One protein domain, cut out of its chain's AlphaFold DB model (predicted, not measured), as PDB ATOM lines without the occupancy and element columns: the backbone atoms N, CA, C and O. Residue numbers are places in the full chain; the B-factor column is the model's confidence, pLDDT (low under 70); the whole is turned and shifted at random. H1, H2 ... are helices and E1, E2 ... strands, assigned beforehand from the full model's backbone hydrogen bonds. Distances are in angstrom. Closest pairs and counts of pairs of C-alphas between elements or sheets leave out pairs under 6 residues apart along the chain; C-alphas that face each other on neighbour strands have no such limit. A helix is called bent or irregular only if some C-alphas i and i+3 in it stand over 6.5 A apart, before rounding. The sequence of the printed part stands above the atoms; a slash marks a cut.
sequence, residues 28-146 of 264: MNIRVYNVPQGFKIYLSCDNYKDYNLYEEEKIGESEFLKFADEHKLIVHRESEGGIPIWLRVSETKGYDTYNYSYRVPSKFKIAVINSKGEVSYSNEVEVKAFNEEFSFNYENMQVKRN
ATOM      1  N   MET A  28     -44.345  22.527  33.469       88.75
ATOM      2  CA  MET A  28     -42.961  22.131  33.309       88.75
ATOM      3  C   MET A  28     -42.028  23.257  33.717       88.75
ATOM      4  O   MET A  28     -42.268  24.424  33.423       88.75
ATOM      5  N   ASN A  29     -40.931  22.892  34.364       89.38
ATOM      6  CA  ASN A  29     -39.883  23.825  34.745       89.38
ATOM      7  C   ASN A  29     -38.637  23.542  33.914       89.38
ATOM      8  O   ASN A  29     -38.186  22.399  33.825       89.38
ATOM      9  N   ILE A  30     -38.071  24.582  33.314       91.25
ATOM     10  CA  ILE A  30     -36.895  24.486  32.457       91.25
ATOM     11  C   ILE A  30     -35.788  25.316  33.098       91.25
ATOM     12  O   ILE A  30     -35.884  26.539  33.191       91.25
ATOM     13  N   ARG A  31     -34.728  24.637  33.543       92.19
ATOM     14  CA  ARG A  31     -33.491  25.269  34.013       92.19
ATOM     15  C   ARG A  31     -32.608  25.571  32.814       92.19
ATOM     16  O   ARG A  31     -32.233  24.657  32.089       92.19
ATOM     17  N   VAL A  32     -32.286  26.830  32.592       91.12
ATOM     18  CA  VAL A  32     -31.561  27.313  31.420       91.12
ATOM     19  C   VAL A  32     -30.153  27.723  31.826       91.12
ATOM     20  O   VAL A  32     -29.975  28.602  32.666       91.12
ATOM     21  N   TYR A  33     -29.160  27.102  31.197       92.12
ATOM     22  CA  TYR A  33     -27.741  27.310  31.460       92.12
ATOM     23  C   TYR A  33     -27.063  27.976  30.262       92.12
ATOM     24  O   TYR A  33     -27.334  27.629  29.109       92.12
ATOM     25  N   ASN A  34     -26.113  28.866  30.556       91.00
ATOM     26  CA  ASN A  34     -25.141  29.416  29.604       91.00
ATOM     27  C   ASN A  34     -25.734  30.182  28.405       91.00
ATOM     28  O   ASN A  34     -25.075  30.298  27.374       91.00
ATOM     29  N   VAL A  35     -26.955  30.715  28.508       88.38
ATOM     30  CA  VAL A  35     -27.519  31.557  27.441       88.38
ATOM     31  C   VAL A  35     -26.910  32.962  27.515       88.38
ATOM     32  O   VAL A  35     -26.955  33.575  28.584       88.38
ATOM     33  N   PRO A  36     -26.345  33.496  26.412       88.44
ATOM     34  CA  PRO A  36     -25.790  34.843  26.394       88.44
ATOM     35  C   PRO A  36     -26.833  35.917  26.711       88.44
ATOM     36  O   PRO A  36     -28.013  35.798  26.375       88.44
ATOM     37  N   GLN A  37     -26.384  37.012  27.323       83.19
ATOM     38  CA  GLN A  37     -27.257  38.141  27.629       83.19
ATOM     39  C   GLN A  37     -27.853  38.736  26.341       83.19
ATOM     40  O   GLN A  37     -27.160  38.906  25.340       83.19
ATOM     41  N   GLY A  38     -29.148  39.060  26.372       80.50
ATOM     42  CA  GLY A  38     -29.868  39.639  25.232       80.50
ATOM     43  C   GLY A  38     -30.399  38.622  24.215       80.50
ATOM     44  O   GLY A  38     -31.027  39.029  23.241       80.50
ATOM     45  N   PHE A  39     -30.178  37.321  24.427       87.25
ATOM     46  CA  PHE A  39     -30.785  36.267  23.613       87.25
ATOM     47  C   PHE A  39     -32.193  35.957  24.138       87.25
ATOM     48  O   PHE A  39     -32.443  36.017  25.343       87.25
ATOM     49  N   LYS A  40     -33.117  35.615  23.236       85.56
ATOM     50  CA  LYS A  40     -34.514  35.284  23.570       85.56
ATOM     51  C   LYS A  40     -34.759  33.782  23.409       85.56
ATOM     52  O   LYS A  40     -34.216  33.178  22.491       85.56
ATOM     53  N   ILE A  41     -35.572  33.175  24.279       87.06
ATOM     54  CA  ILE A  41     -35.729  31.707  24.361       87.06
ATOM     55  C   ILE A  41     -37.197  31.291  24.283       87.06
ATOM     56  O   ILE A  41     -37.926  31.426  25.257       87.06
ATOM     57  N   TYR A  42     -37.636  30.731  23.165       87.44
ATOM     58  CA  TYR A  42     -39.020  30.311  22.949       87.44
ATOM     59  C   TYR A  42     -39.166  28.793  23.012       87.44
ATOM     60  O   TYR A  42     -38.228  28.053  22.712       87.44
ATOM     61  N   LEU A  43     -40.367  28.318  23.343       90.31
ATOM     62  CA  LEU A  43     -40.756  26.956  22.982       90.31
ATOM     63  C   LEU A  43     -41.211  26.923  21.527       90.31
ATOM     64  O   LEU A  43     -41.899  27.832  21.073       90.31
ATOM     65  N   SER A  44     -40.860  25.854  20.820       91.50
ATOM     66  CA  SER A  44     -41.304  25.581  19.453       91.50
ATOM     67  C   SER A  44     -41.880  24.170  19.364       91.50
ATOM     68  O   SER A  44     -41.299  23.230  19.917       91.50
ATOM     69  N   CYS A  45     -43.025  24.007  18.699       92.81
ATOM     70  CA  CYS A  45     -43.647  22.699  18.468       92.81
ATOM     71  C   CYS A  45     -44.571  22.713  17.241       92.81
ATOM     72  O   CYS A  45     -44.996  23.765  16.784       92.81
ATOM     73  N   ASP A  46     -44.914  21.547  16.689       92.12
ATOM     74  CA  ASP A  46     -45.726  21.495  15.461       92.12
ATOM     75  C   ASP A  46     -47.134  22.079  15.631       92.12
ATOM     76  O   ASP A  46     -47.614  22.795  14.754       92.12
ATOM     77  N   ASN A  47     -47.757  21.847  16.786       89.12
ATOM     78  CA  ASN A  47     -49.109  22.314  17.091       89.12
ATOM     79  C   ASN A  47     -49.099  23.615  17.907       89.12
ATOM     80  O   ASN A  47     -49.975  23.831  18.740       89.12
ATOM     81  N   TYR A  48     -48.089  24.470  17.724       85.31
ATOM     82  CA  TYR A  48     -47.866  25.649  18.568       85.31
ATOM     83  C   TYR A  48     -49.090  26.584  18.673       85.31
ATOM     84  O   TYR A  48     -49.316  27.177  19.727       85.31
ATOM     85  N   LYS A  49     -49.928  26.654  17.626       83.62
ATOM     86  CA  LYS A  49     -51.159  27.464  17.599       83.62
ATOM     87  C   LYS A  49     -52.165  27.074  18.686       83.62
ATOM     88  O   LYS A  49     -52.805  27.958  19.244       83.62
ATOM     89  N   ASP A  50     -52.237  25.796  19.070       83.81
ATOM     90  CA  ASP A  50     -53.125  25.316  20.147       83.81
ATOM     91  C   ASP A  50     -52.742  25.905  21.521       83.81
ATOM     92  O   ASP A  50     -53.547  25.977  22.463       83.81
ATOM     93  N   TYR A  51     -51.486  26.331  21.639       79.12
ATOM     94  CA  TYR A  51     -50.865  26.813  22.864       79.12
ATOM     95  C   TYR A  51     -50.775  28.342  22.924       79.12
ATOM     96  O   TYR A  51     -50.590  28.899  24.008       79.12
ATOM     97  N   ASN A  52     -50.966  29.024  21.795       75.38
ATOM     98  CA  ASN A  52     -51.000  30.478  21.731       75.38
ATOM     99  C   ASN A  52     -52.253  31.016  22.439       75.38
ATOM    100  O   ASN A  52     -53.349  30.469  22.327       75.38
ATOM    101  N   LEU A  53     -52.078  32.082  23.222       66.06
ATOM    102  CA  LEU A  53     -53.138  32.663  24.066       66.06
ATOM    103  C   LEU A  53     -53.571  34.050  23.597       66.06
ATOM    104  O   LEU A  53     -54.072  34.853  24.382       66.06
ATOM    105  N   TYR A  54     -53.355  34.336  22.322       64.88
ATOM    106  CA  TYR A  54     -53.611  35.640  21.757       64.88
ATOM    107  C   TYR A  54     -54.751  35.592  20.735       64.88
ATOM    108  O   TYR A  54     -54.883  34.625  19.990       64.88
ATOM    109  N   GLU A  55     -55.602  36.620  20.733       57.47
ATOM    110  CA  GLU A  55     -56.687  36.757  19.756       57.47
ATOM    111  C   GLU A  55     -56.098  37.244  18.425       57.47
ATOM    112  O   GLU A  55     -55.580  38.359  18.358       57.47
ATOM    113  N   GLU A  56     -56.174  36.413  17.378       55.91
ATOM    114  CA  GLU A  56     -55.633  36.708  16.036       55.91
ATOM    115  C   GLU A  56     -56.132  38.058  15.480       55.91
ATOM    116  O   GLU A  56     -55.368  38.784  14.849       55.91
ATOM    117  N   GLU A  57     -57.377  38.448  15.781       51.41
ATOM    118  CA  GLU A  57     -57.986  39.703  15.310       51.41
ATOM    119  C   GLU A  57     -57.424  40.978  15.962       51.41
ATOM    120  O   GLU A  57     -57.530  42.055  15.379       51.41
ATOM    121  N   LYS A  58     -56.834  40.901  17.166       50.75
ATOM    122  CA  LYS A  58     -56.433  42.102  17.928       50.75
ATOM    123  C   LYS A  58     -54.991  42.546  17.720       50.75
ATOM    124  O   LYS A  58     -54.633  43.613  18.212       50.75
ATOM    125  N   ILE A  59     -54.164  41.746  17.053       53.09
ATOM    126  CA  ILE A  59     -52.702  41.924  17.116       53.09
ATOM    127  C   ILE A  59     -52.107  42.454  15.810       53.09
ATOM    128  O   ILE A  59     -50.997  42.974  15.804       53.09
ATOM    129  N   GLY A  60     -52.869  42.446  14.715       54.62
ATOM    130  CA  GLY A  60     -52.350  42.868  13.415       54.62
ATOM    131  C   GLY A  60     -51.215  41.961  12.917       54.62
ATOM    132  O   GLY A  60     -50.649  41.147  13.644       54.62
ATOM    133  N   GLU A  61     -50.874  42.069  11.637       58.28
ATOM    134  CA  GLU A  61     -49.749  41.335  11.051       58.28
ATOM    135  C   GLU A  61     -48.399  41.956  11.456       58.28
ATOM    136  O   GLU A  61     -47.719  42.568  10.629       58.28
ATOM    137  N   SER A  62     -47.978  41.828  12.715       72.31
ATOM    138  CA  SER A  62     -46.619  42.237  13.088       72.31
ATOM    139  C   SER A  62     -45.579  41.303  12.447       72.31
ATOM    140  O   SER A  62     -45.792  40.093  12.324       72.31
ATOM    141  N   GLU A  63     -44.427  41.842  12.027       76.56
ATOM    142  CA  GLU A  63     -43.317  41.042  11.471       76.56
ATOM    143  C   GLU A  63     -42.881  39.927  12.432       76.56
ATOM    144  O   GLU A  63     -42.531  38.826  12.011       76.56
ATOM    145  N   PHE A  64     -42.986  40.184  13.739       78.25
ATOM    146  CA  PHE A  64     -42.706  39.198  14.771       78.25
ATOM    147  C   PHE A  64     -43.679  38.011  14.745       78.25
ATOM    148  O   PHE A  64     -43.244  36.880  14.935       78.25
ATOM    149  N   LEU A  65     -44.973  38.230  14.489       77.62
ATOM    150  CA  LEU A  65     -45.929  37.126  14.375       77.62
ATOM    151  C   LEU A  65     -45.670  36.265  13.136       77.62
ATOM    152  O   LEU A  65     -45.779  35.045  13.225       77.62
ATOM    153  N   LYS A  66     -45.267  36.871  12.010       83.19
ATOM    154  CA  LYS A  66     -44.845  36.119  10.812       83.19
ATOM    155  C   LYS A  66     -43.614  35.267  11.112       83.19
ATOM    156  O   LYS A  66     -43.598  34.077  10.818       83.19
ATOM    157  N   PHE A  67     -42.626  35.858  11.780       85.56
ATOM    158  CA  PHE A  67     -41.438  35.153  12.247       85.56
ATOM    159  C   PHE A  67     -41.781  34.014  13.228       85.56
ATOM    160  O   PHE A  67     -41.226  32.919  13.130       85.56
ATOM    161  N   ALA A  68     -42.711  34.242  14.160       84.69
ATOM    162  CA  ALA A  68     -43.162  33.234  15.110       84.69
ATOM    163  C   ALA A  68     -43.903  32.077  14.424       84.69
ATOM    164  O   ALA A  68     -43.680  30.932  14.808       84.69
ATOM    165  N   ASP A  69     -44.729  32.346  13.406       86.94
ATOM    166  CA  ASP A  69     -45.403  31.308  12.611       86.94
ATOM    167  C   ASP A  69     -44.398  30.485  11.797       86.94
ATOM    168  O   ASP A  69     -44.437  29.254  11.849       86.94
ATOM    169  N   GLU A  70     -43.423  31.140  11.162       90.44
ATOM    170  CA  GLU A  70     -42.338  30.480  10.425       90.44
ATOM    171  C   GLU A  70     -41.531  29.518  11.315       90.44
ATOM    172  O   GLU A  70     -41.218  28.393  10.918       90.44
ATOM    173  N   HIS A  71     -41.238  29.934  12.549       90.88
ATOM    174  CA  HIS A  71     -40.432  29.167  13.506       90.88
ATOM    175  C   HIS A  71     -41.283  28.323  14.474       90.88
ATOM    176  O   HIS A  71     -40.750  27.672  15.383       90.88
ATOM    177  N   LYS A  72     -42.608  28.300  14.274       91.81
ATOM    178  CA  LYS A  72     -43.587  27.565  15.089       91.81
ATOM    179  C   LYS A  72     -43.458  27.847  16.590       91.81
ATOM    180  O   LYS A  72     -43.450  26.928  17.412       91.81
ATOM    181  N   LEU A  73     -43.263  29.113  16.946       87.44
ATOM    182  CA  LEU A  73     -43.002  29.540  18.316       87.44
ATOM    183  C   LEU A  73     -44.304  29.659  19.099       87.44
ATOM    184  O   LEU A  73     -45.247  30.310  18.657       87.44
ATOM    185  N   ILE A  74     -44.324  29.103  20.308       84.81
ATOM    186  CA  ILE A  74     -45.394  29.374  21.261       84.81
ATOM    187  C   ILE A  74     -45.211  30.801  21.789       84.81
ATOM    188  O   ILE A  74     -44.185  31.136  22.388       84.81
ATOM    189  N   VAL A  75     -46.218  31.642  21.569       78.19
ATOM    190  CA  VAL A  75     -46.239  33.053  21.961       78.19
ATOM    191  C   VAL A  75     -47.514  33.327  22.757       78.19
ATOM    192  O   VAL A  75     -48.619  32.998  22.334       78.19
ATOM    193  N   HIS A  76     -47.373  33.947  23.931       66.19
ATOM    194  CA  HIS A  76     -48.507  34.199  24.832       66.19
ATOM    195  C   HIS A  76     -48.973  35.662  24.875       66.19
ATOM    196  O   HIS A  76     -50.108  35.912  25.271       66.19
ATOM    197  N   ARG A  77     -48.140  36.629  24.465       58.22
ATOM    198  CA  ARG A  77     -48.510  38.049  24.304       58.22
ATOM    199  C   ARG A  77     -47.452  38.774  23.469       58.22
ATOM    200  O   ARG A  77     -46.295  38.351  23.493       58.22
ATOM    201  N   GLU A  78     -47.813  39.874  22.800       51.06
ATOM    202  CA  GLU A  78     -46.821  40.859  22.347       51.06
ATOM    203  C   GLU A  78     -45.997  41.294  23.562       51.06
ATOM    204  O   GLU A  78     -46.465  42.020  24.436       51.06
ATOM    205  N   SER A  79     -44.770  40.801  23.666       45.69
ATOM    206  CA  SER A  79     -43.767  41.464  24.480       45.69
ATOM    207  C   SER A  79     -42.547  41.632  23.599       45.69
ATOM    208  O   SER A  79     -41.827  40.677  23.296       45.69
ATOM    209  N   GLU A  80     -42.314  42.872  23.186       39.00
ATOM    210  CA  GLU A  80     -41.093  43.304  22.503       39.00
ATOM    211  C   GLU A  80     -39.821  42.930  23.305       39.00
ATOM    212  O   GLU A  80     -38.724  42.841  22.750       39.00
ATOM    213  N   GLY A  81     -39.966  42.596  24.596       45.75
ATOM    214  CA  GLY A  81     -38.892  42.237  25.525       45.75
ATOM    215  C   GLY A  81     -38.583  40.748  25.721       45.75
ATOM    216  O   GLY A  81     -37.587  40.459  26.366       45.75
ATOM    217  N   GLY A  82     -39.360  39.809  25.168       45.69
ATOM    218  CA  GLY A  82     -39.036  38.375  25.174       45.69
ATOM    219  C   GLY A  82     -38.759  37.743  26.547       45.69
ATOM    220  O   GLY A  82     -37.611  37.634  26.956       45.69
ATOM    221  N   ILE A  83     -39.782  37.161  27.181       48.06
ATOM    222  CA  ILE A  83     -39.591  35.936  27.979       48.06
ATOM    223  C   ILE A  83     -40.656  34.908  27.552       48.06
ATOM    224  O   ILE A  83     -41.795  34.972  28.006       48.06
ATOM    225  N   PRO A  84     -40.309  33.996  26.636       54.00
ATOM    226  CA  PRO A  84     -41.259  33.094  25.972       54.00
ATOM    227  C   PRO A  84     -41.323  31.660  26.508       54.00
ATOM    228  O   PRO A  84     -41.830  30.741  25.866       54.00
ATOM    229  N   ILE A  85     -40.895  31.487  27.746       56.69
ATOM    230  CA  ILE A  85     -41.328  30.398  28.607       56.69
ATOM    231  C   ILE A  85     -41.905  31.137  29.805       56.69
ATOM    232  O   ILE A  85     -41.203  31.979  30.364       56.69
ATOM    233  N   TRP A  86     -43.188  30.928  30.101       59.84
ATOM    234  CA  TRP A  86     -43.916  31.620  31.171       59.84
ATOM    235  C   TRP A  86     -43.002  31.885  32.385       59.84
ATOM    236  O   TRP A  86     -42.288  31.001  32.846       59.84
ATOM    237  N   LEU A  87     -42.976  33.145  32.827       61.38
ATOM    238  CA  LEU A  87     -42.363  33.638  34.063       61.38
ATOM    239  C   LEU A  87     -40.943  33.101  34.382       61.38
ATOM    240  O   LEU A  87     -40.767  31.976  34.846       61.38
ATOM    241  N   ARG A  88     -39.909  33.951  34.268       67.81
ATOM    242  CA  ARG A  88     -38.639  33.693  34.974       67.81
ATOM    243  C   ARG A  88     -38.941  33.689  36.475       67.81
ATOM    244  O   ARG A  88     -39.241  34.738  37.039       67.81
ATOM    245  N   VAL A  89     -38.907  32.516  37.100       65.25
ATOM    246  CA  VAL A  89     -39.337  32.334  38.498       65.25
ATOM    247  C   VAL A  89     -38.198  32.634  39.466       65.25
ATOM    248  O   VAL A  89     -38.424  33.148  40.558       65.25
ATOM    249  N   SER A  90     -36.964  32.327  39.073       73.81
ATOM    250  CA  SER A  90     -35.786  32.593  39.890       73.81
ATOM    251  C   SER A  90     -34.510  32.618  39.056       73.81
ATOM    252  O   SER A  90     -34.381  31.913  38.052       73.81
ATOM    253  N   GLU A  91     -33.559  33.420  39.522       73.06
ATOM    254  CA  GLU A  91     -32.170  33.399  39.087       73.06
ATOM    255  C   GLU A  91     -31.355  32.724  40.194       73.06
ATOM    256  O   GLU A  91     -31.315  33.187  41.337       73.06
ATOM    257  N   THR A  92     -30.751  31.581  39.882       75.19
ATOM    258  CA  THR A  92     -29.824  30.885  40.782       75.19
ATOM    259  C   THR A  92     -28.422  31.026  40.206       75.19
ATOM    260  O   THR A  92     -28.256  31.060  38.990       75.19
ATOM    261  N   LYS A  93     -27.379  31.081  41.049       74.50
ATOM    262  CA  LYS A  93     -25.989  31.113  40.557       74.50
ATOM    263  C   LYS A  93     -25.742  29.943  39.591       74.50
ATOM    264  O   LYS A  93     -25.626  28.801  40.027       74.50
ATOM    265  N   GLY A  94     -25.659  30.253  38.296       79.19
ATOM    266  CA  GLY A  94     -25.390  29.302  37.216       79.19
ATOM    267  C   GLY A  94     -26.573  28.944  36.305       79.19
ATOM    268  O   GLY A  94     -26.315  28.326  35.277       79.19
ATOM    269  N   TYR A  95     -27.827  29.304  36.626       84.75
ATOM    270  CA  TYR A  95     -28.976  29.085  35.730       84.75
ATOM    271  C   TYR A  95     -30.205  29.946  36.050       84.75
ATOM    272  O   TYR A  95     -30.480  30.275  37.206       84.75
ATOM    273  N   ASP A  96     -31.001  30.204  35.014       85.75
ATOM    274  CA  ASP A  96     -32.350  30.766  35.123       85.75
ATOM    275  C   ASP A  96     -33.395  29.645  35.145       85.75
ATOM    276  O   ASP A  96     -33.256  28.651  34.432       85.75
ATOM    277  N   THR A  97     -34.474  29.799  35.917       86.31
ATOM    278  CA  THR A  97     -35.616  28.864  35.878       86.31
ATOM    279  C   THR A  97     -36.830  29.517  35.235       86.31
ATOM    280  O   THR A  97     -37.277  30.576  35.681       86.31
ATOM    281  N   TYR A  98     -37.395  28.849  34.231       85.62
ATOM    282  CA  TYR A  98     -38.629  29.252  33.560       85.62
ATOM    283  C   TYR A  98     -39.726  28.208  33.798       85.62
ATOM    284  O   TYR A  98     -39.458  27.009  33.685       85.62
ATOM    285  N   ASN A  99     -40.945  28.642  34.124       85.06
ATOM    286  CA  ASN A  99     -42.075  27.764  34.446       85.06
ATOM    287  C   ASN A  99     -43.156  27.872  33.378       85.06
ATOM    288  O   ASN A  99     -43.840  28.874  33.314       85.06
ATOM    289  N   TYR A 100     -43.387  26.827  32.598       84.00
ATOM    290  CA  TYR A 100     -44.487  26.780  31.645       84.00
ATOM    291  C   TYR A 100     -45.673  26.005  32.217       84.00
ATOM    292  O   TYR A 100     -45.521  24.830  32.530       84.00
ATOM    293  N   SER A 101     -46.862  26.608  32.292       81.38
ATOM    294  CA  SER A 101     -48.060  25.973  32.863       81.38
ATOM    295  C   SER A 101     -49.317  26.122  31.987       81.38
ATOM    296  O   SER A 101     -49.298  26.755  30.932       81.38
ATOM    297  N   TYR A 102     -50.425  25.498  32.404       75.06
ATOM    298  CA  TYR A 102     -51.757  25.552  31.775       75.06
ATOM    299  C   TYR A 102     -51.913  24.734  30.489       75.06
ATOM    300  O   TYR A 102     -52.684  23.774  30.479       75.06
ATOM    301  N   ARG A 103     -51.184  25.065  29.418       80.31
ATOM    302  CA  ARG A 103     -51.252  24.345  28.132       80.31
ATOM    303  C   ARG A 103     -49.885  23.805  27.731       80.31
ATOM    304  O   ARG A 103     -49.266  24.295  26.793       80.31
ATOM    305  N   VAL A 104     -49.364  22.858  28.504       86.94
ATOM    306  CA  VAL A 104     -48.030  22.284  28.266       86.94
ATOM    307  C   VAL A 104     -48.038  21.475  26.959       86.94
ATOM    308  O   VAL A 104     -48.864  20.567  26.832       86.94
ATOM    309  N   PRO A 105     -47.150  21.764  25.988       90.25
ATOM    310  CA  PRO A 105     -47.060  20.982  24.763       90.25
ATOM    311  C   PRO A 105     -46.544  19.568  25.031       90.25
ATOM    312  O   PRO A 105     -45.615  19.365  25.809       90.25
ATOM    313  N   SER A 106     -47.112  18.577  24.343       91.19
ATOM    314  CA  SER A 106     -46.694  17.172  24.474       91.19
ATOM    315  C   SER A 106     -45.286  16.910  23.929       91.19
ATOM    316  O   SER A 106     -44.599  16.004  24.399       91.19
ATOM    317  N   LYS A 107     -44.838  17.709  22.958       94.44
ATOM    318  CA  LYS A 107     -43.478  17.714  22.414       94.44
ATOM    319  C   LYS A 107     -43.033  19.143  22.165       94.44
ATOM    320  O   LYS A 107     -43.837  19.952  21.706       94.44
ATOM    321  N   PHE A 108     -41.767  19.443  22.427       94.12
ATOM    322  CA  PHE A 108     -41.216  20.768  22.174       94.12
ATOM    323  C   PHE A 108     -39.717  20.732  21.869       94.12
ATOM    324  O   PHE A 108     -39.000  19.789  22.214       94.12
ATOM    325  N   LYS A 109     -39.253  21.816  21.255       95.31
ATOM    326  CA  LYS A 109     -37.856  22.242  21.171       95.31
ATOM    327  C   LYS A 109     -37.727  23.597  21.848       95.31
ATOM    328  O   LYS A 109     -38.704  24.338  21.958       95.31
ATOM    329  N   ILE A 110     -36.515  23.940  22.256       93.75
ATOM    330  CA  ILE A 110     -36.174  25.298  22.657       93.75
ATOM    331  C   ILE A 110     -35.556  26.006  21.458       93.75
ATOM    332  O   ILE A 110     -34.546  25.552  20.921       93.75
ATOM    333  N   ALA A 111     -36.180  27.103  21.042       93.12
ATOM    334  CA  ALA A 111     -35.678  28.017  20.032       93.12
ATOM    335  C   ALA A 111     -34.959  29.176  20.727       93.12
ATOM    336  O   ALA A 111     -35.551  29.889  21.535       93.12
ATOM    337  N   VAL A 112     -33.683  29.371  20.418       92.31
ATOM    338  CA  VAL A 112     -32.884  30.488  20.920       92.31
ATOM    339  C   VAL A 112     -32.646  31.462  19.780       92.31
ATOM    340  O   VAL A 112     -32.096  31.085  18.749       92.31
ATOM    341  N   ILE A 113     -33.059  32.707  19.982       90.75
ATOM    342  CA  ILE A 113     -32.905  33.805  19.034       90.75
ATOM    343  C   ILE A 113     -31.773  34.690  19.532       90.75
ATOM    344  O   ILE A 113     -31.837  35.223  20.645       90.75
ATOM    345  N   ASN A 114     -30.735  34.841  18.718       90.38
ATOM    346  CA  ASN A 114     -29.623  35.721  19.049       90.38
ATOM    347  C   ASN A 114     -29.964  37.201  18.798       90.38
ATOM    348  O   ASN A 114     -31.000  37.541  18.228       90.38
ATOM    349  N   SER A 115     -29.064  38.109  19.180       87.06
ATOM    350  CA  SER A 115     -29.261  39.556  18.995       87.06
ATOM    351  C   SER A 115     -29.358  40.009  17.525       87.06
ATOM    352  O   SER A 115     -29.718  41.156  17.282       87.06
ATOM    353  N   LYS A 116     -29.033  39.141  16.554       87.56
ATOM    354  CA  LYS A 116     -29.168  39.391  15.108       87.56
ATOM    355  C   LYS A 116     -30.465  38.822  14.516       87.56
ATOM    356  O   LYS A 116     -30.713  39.026  13.335       87.56
ATOM    357  N   GLY A 117     -31.272  38.112  15.308       84.81
ATOM    358  CA  GLY A 117     -32.496  37.454  14.846       84.81
ATOM    359  C   GLY A 117     -32.298  36.040  14.288       84.81
ATOM    360  O   GLY A 117     -33.264  35.438  13.834       84.81
ATOM    361  N   GLU A 118     -31.086  35.478  14.331       91.12
ATOM    362  CA  GLU A 118     -30.845  34.101  13.884       91.12
ATOM    363  C   GLU A 118     -31.356  33.110  14.937       91.12
ATOM    364  O   GLU A 118     -31.143  33.301  16.141       91.12
ATOM    365  N   VAL A 119     -31.995  32.031  14.477       92.75
ATOM    366  CA  VAL A 119     -32.624  31.032  15.347       92.75
ATOM    367  C   VAL A 119     -31.823  29.742  15.373       92.75
ATOM    368  O   VAL A 119     -31.477  29.175  14.339       92.75
ATOM    369  N   SER A 120     -31.562  29.250  16.579       95.12
ATOM    370  CA  SER A 120     -30.982  27.933  16.834       95.12
ATOM    371  C   SER A 120     -31.949  27.083  17.647       95.12
ATOM    372  O   SER A 120     -32.613  27.589  18.549       95.12
ATOM    373  N   TYR A 121     -32.008  25.783  17.366       96.19
ATOM    374  CA  TYR A 121     -32.938  24.865  18.024       96.19
ATOM    375  C   TYR A 121     -32.209  23.815  18.849       96.19
ATOM    376  O   TYR A 121     -31.162  23.310  18.448       96.19
ATOM    377  N   SER A 122     -32.801  23.449  19.983       97.00
ATOM    378  CA  SER A 122     -32.387  22.267  20.726       97.00
ATOM    379  C   SER A 122     -32.856  20.966  20.066       97.00
ATOM    380  O   SER A 122     -33.650  20.967  19.120       97.00
ATOM    381  N   ASN A 123     -32.447  19.827  20.633       96.94
ATOM    382  CA  ASN A 123     -33.150  18.566  20.394       96.94
ATOM    383  C   ASN A 123     -34.626  18.661  20.818       96.94
ATOM    384  O   ASN A 123     -34.988  19.433  21.709       96.94
ATOM    385  N   GLU A 124     -35.460  17.838  20.187       96.06
ATOM    386  CA  GLU A 124     -36.863  17.681  20.562       96.06
ATOM    387  C   GLU A 124     -37.000  16.777  21.785       96.06
ATOM    388  O   GLU A 124     -36.287  15.775  21.918       96.06
ATOM    389  N   VAL A 125     -37.924  17.130  22.676       94.69
ATOM    390  CA  VAL A 125     -38.229  16.358  23.878       94.69
ATOM    391  C   VAL A 125     -39.737  16.220  24.040       94.69
ATOM    392  O   VAL A 125     -40.501  17.147  23.790       94.69
ATOM    393  N   GLU A 126     -40.158  15.034  24.468       93.69
ATOM    394  CA  GLU A 126     -41.541  14.719  24.818       93.69
ATOM    395  C   GLU A 126     -41.784  14.971  26.310       93.69
ATOM    396  O   GLU A 126     -40.963  14.556  27.138       93.69
ATOM    397  N   VAL A 127     -42.921  15.584  26.643       90.69
ATOM    398  CA  VAL A 127     -43.419  15.747  28.013       90.69
ATOM    399  C   VAL A 127     -44.248  14.523  28.399       90.69
ATOM    400  O   VAL A 127     -45.204  14.160  27.716       90.69
ATOM    401  N   LYS A 128     -43.867  13.857  29.490       89.00
ATOM    402  CA  LYS A 128     -44.395  12.538  29.884       89.00
ATOM    403  C   LYS A 128     -45.186  12.544  31.184       89.00
ATOM    404  O   LYS A 128     -45.878  11.564  31.464       89.00
ATOM    405  N   ALA A 129     -45.072  13.604  31.974       86.62
ATOM    406  CA  ALA A 129     -45.729  13.730  33.264       86.62
ATOM    407  C   ALA A 129     -46.463  15.065  33.378       86.62
ATOM    408  O   ALA A 129     -46.103  16.039  32.723       86.62
ATOM    409  N   PHE A 130     -47.481  15.081  34.235       85.00
ATOM    410  CA  PHE A 130     -48.274  16.262  34.561       85.00
ATOM    411  C   PHE A 130     -47.402  17.426  35.056       85.00
ATOM    412  O   PHE A 130     -47.618  18.561  34.642       85.00
ATOM    413  N   ASN A 131     -46.393  17.105  35.873       86.44
ATOM    414  CA  ASN A 131     -45.342  18.016  36.309       86.44
ATOM    415  C   ASN A 131     -43.987  17.447  35.887       86.44
ATOM    416  O   ASN A 131     -43.654  16.317  36.262       86.44
ATOM    417  N   GLU A 132     -43.198  18.205  35.128       88.25
ATOM    418  CA  GLU A 132     -41.907  17.718  34.639       88.25
ATOM    419  C   GLU A 132     -40.792  18.768  34.669       88.25
ATOM    420  O   GLU A 132     -41.004  19.949  34.412       88.25
ATOM    421  N   GLU A 133     -39.570  18.333  34.982       89.81
ATOM    422  CA  GLU A 133     -38.402  19.210  35.022       89.81
ATOM    423  C   GLU A 133     -37.392  18.879  33.925       89.81
ATOM    424  O   GLU A 133     -36.944  17.734  33.770       89.81
ATOM    425  N   PHE A 134     -36.949  19.926  33.238       93.00
ATOM    426  CA  PHE A 134     -35.924  19.878  32.212       93.00
ATOM    427  C   PHE A 134     -34.759  20.814  32.542       93.00
ATOM    428  O   PHE A 134     -34.885  21.776  33.301       93.00
ATOM    429  N   SER A 135     -33.614  20.531  31.936       93.94
ATOM    430  CA  SER A 135     -32.454  21.410  31.867       93.94
ATOM    431  C   SER A 135     -32.076  21.619  30.413       93.94
ATOM    432  O   SER A 135     -31.924  20.654  29.668       93.94
ATOM    433  N   PHE A 136     -31.888  22.871  30.031       94.81
ATOM    434  CA  PHE A 136     -31.401  23.296  28.733       94.81
ATOM    435  C   PHE A 136     -30.008  23.895  28.874       94.81
ATOM    436  O   PHE A 136     -29.829  24.851  29.625       94.81
ATOM    437  N   ASN A 137     -29.030  23.360  28.149       94.81
ATOM    438  CA  ASN A 137     -27.702  23.956  28.053       94.81
ATOM    439  C   ASN A 137     -27.495  24.517  26.642       94.81
ATOM    440  O   ASN A 137     -27.567  23.783  25.657       94.81
ATOM    441  N   TYR A 138     -27.236  25.822  26.567       93.69
ATOM    442  CA  TYR A 138     -27.014  26.531  25.312       93.69
ATOM    443  C   TYR A 138     -25.760  26.064  24.560       93.69
ATOM    444  O   TYR A 138     -25.798  25.934  23.343       93.69
ATOM    445  N   GLU A 139     -24.667  25.737  25.256       93.62
ATOM    446  CA  GLU A 139     -23.377  25.407  24.622       93.62
ATOM    447  C   GLU A 139     -23.453  24.182  23.708       93.62
ATOM    448  O   GLU A 139     -22.743  24.096  22.708       93.62
ATOM    449  N   ASN A 140     -24.309  23.221  24.051       95.25
ATOM    450  CA  ASN A 140     -24.522  22.007  23.266       95.25
ATOM    451  C   ASN A 140     -25.928  21.921  22.663       95.25
ATOM    452  O   ASN A 140     -26.252  20.913  22.032       95.25
ATOM    453  N   MET A 141     -26.759  22.948  22.865       95.25
ATOM    454  CA  MET A 141     -28.157  22.994  22.443       95.25
ATOM    455  C   MET A 141     -28.946  21.738  22.858       95.25
ATOM    456  O   MET A 141     -29.747  21.204  22.090       95.25
ATOM    457  N   GLN A 142     -28.719  21.234  24.078       96.31
ATOM    458  CA  GLN A 142     -29.397  20.035  24.585       96.31
ATOM    459  C   GLN A 142     -30.407  20.359  25.680       96.31
ATOM    460  O   GLN A 142     -30.068  20.965  26.699       96.31
ATOM    461  N   VAL A 143     -31.622  19.846  25.510       95.38
ATOM    462  CA  VAL A 143     -32.639  19.711  26.551       95.38
ATOM    463  C   VAL A 143     -32.591  18.290  27.093       95.38
ATOM    464  O   VAL A 143     -32.783  17.308  26.371       95.38
ATOM    465  N   LYS A 144     -32.357  18.183  28.398       94.00
ATOM    466  CA  LYS A 144     -32.350  16.930  29.147       94.00
ATOM    467  C   LYS A 144     -33.435  16.964  30.200       94.00
ATOM    468  O   LYS A 144     -33.667  17.977  30.846       94.00
ATOM    469  N   ARG A 145     -34.070  15.823  30.414       91.56
ATOM    470  CA  ARG A 145     -34.937  15.616  31.570       91.56
ATOM    471  C   ARG A 145     -34.067  15.501  32.822       91.56
ATOM    472  O   ARG A 145     -33.103  14.736  32.810       91.56
ATOM    473  N   ASN A 146     -34.409  16.229  33.882       83.50
ATOM    474  CA  ASN A 146     -33.588  16.266  35.101       83.50
ATOM    475  C   ASN A 146     -33.591  14.935  35.849       83.50
ATOM    476  O   ASN A 146     -32.615  14.597  36.515       83.50
TER     477      ASN A 146
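AT A GLANCE: This is residues 28 to 146 of the 264 residues of an uncharacterized protein of Peptoniphilus sp. oral taxon 386 str. F0131 (UniProt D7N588). Two twisted sheets stand partly face to face, the five strands E3, E4, E1, E7 and E8 in one and the three strands E2, E5 and E6 in the other, while the short helices H1, H2 and H3 make a loose lobe of turns and loops beyond E2, away from the larger sheet. The printed part has 119 residues, with named elements in the order E1 E2 H1 H2 H3 E3 E4 E5 E6 E7 E8, and its class is mixed, helices and strands. The larger sheet, E3 - E4 - E1 - E7 - E8, is mixed; the smaller, E2 - E5 - E6, is antiparallel. The whole is compact, with a radius of gyration of the C-alphas of 13.6 A and spans of 39 by 33 by 24 A.

HOW THE PARTS SIT: E1, residues 28 to 33, is parallel to E7, residues 131 to 137, at 16 degrees, with N 31 and O 134 2.9 A apart. E1 is antiparallel to E4, residues 95 to 101, with N 30 and O 98 2.8 A apart. E3, residues 88 to 92, forms a hairpin with E4, where N 89 and O 97 are 2.9 A apart. E8, residues 142 to 145, forms a hairpin with E7, where N 135 and O 144 are 2.8 A apart. E3 and E8 are the edge strands of this twisted sheet. In the other sheet, E2, residues 40 to 44, is antiparallel to E5, residues 107 to 113, with N 42 and O 111 2.8 A apart. E6, residues 119 to 121, forms a hairpin with E5, where N 112 and O 120 are 2.8 A apart. The closest C-alphas of E5 and E8 are those of Ile 110 and Val 143, 7.7 A apart. H1, residues 48 to 51, H2, residues 56 to 59, and H3, residues 63 to 70, are apart from one another and not on either sheet. Every O i to N i+4 pair of H3 is within hydrogen-bond range; H1 and H2 are too short for such a pair.

IN THESE COORDINATES: E1 begins at C-alpha 28, (-42.961, 22.131, 33.309). E4 and E5 are each 19.5 A from first to last C-alpha, E7 20.4 A, E1 16.2 A, E2 12.5 A and H3 10.7 A. H2 is neither bent nor irregular, but only just: C-alphas 56 and 59 are 6.1 A apart. E8 ends at C-alpha 145, (-34.937, 15.616, 31.570).

THE WHOLE: The C-alphas farthest apart, those of Glu 57 and Lys 93, are 41.7 A apart. The printed part has no cut. The link from H3 to E3, 17 residues, is long. The mean pLDDT of the printed part is 81.6, and residues 53 to 61 and 76 to 89 are under 70.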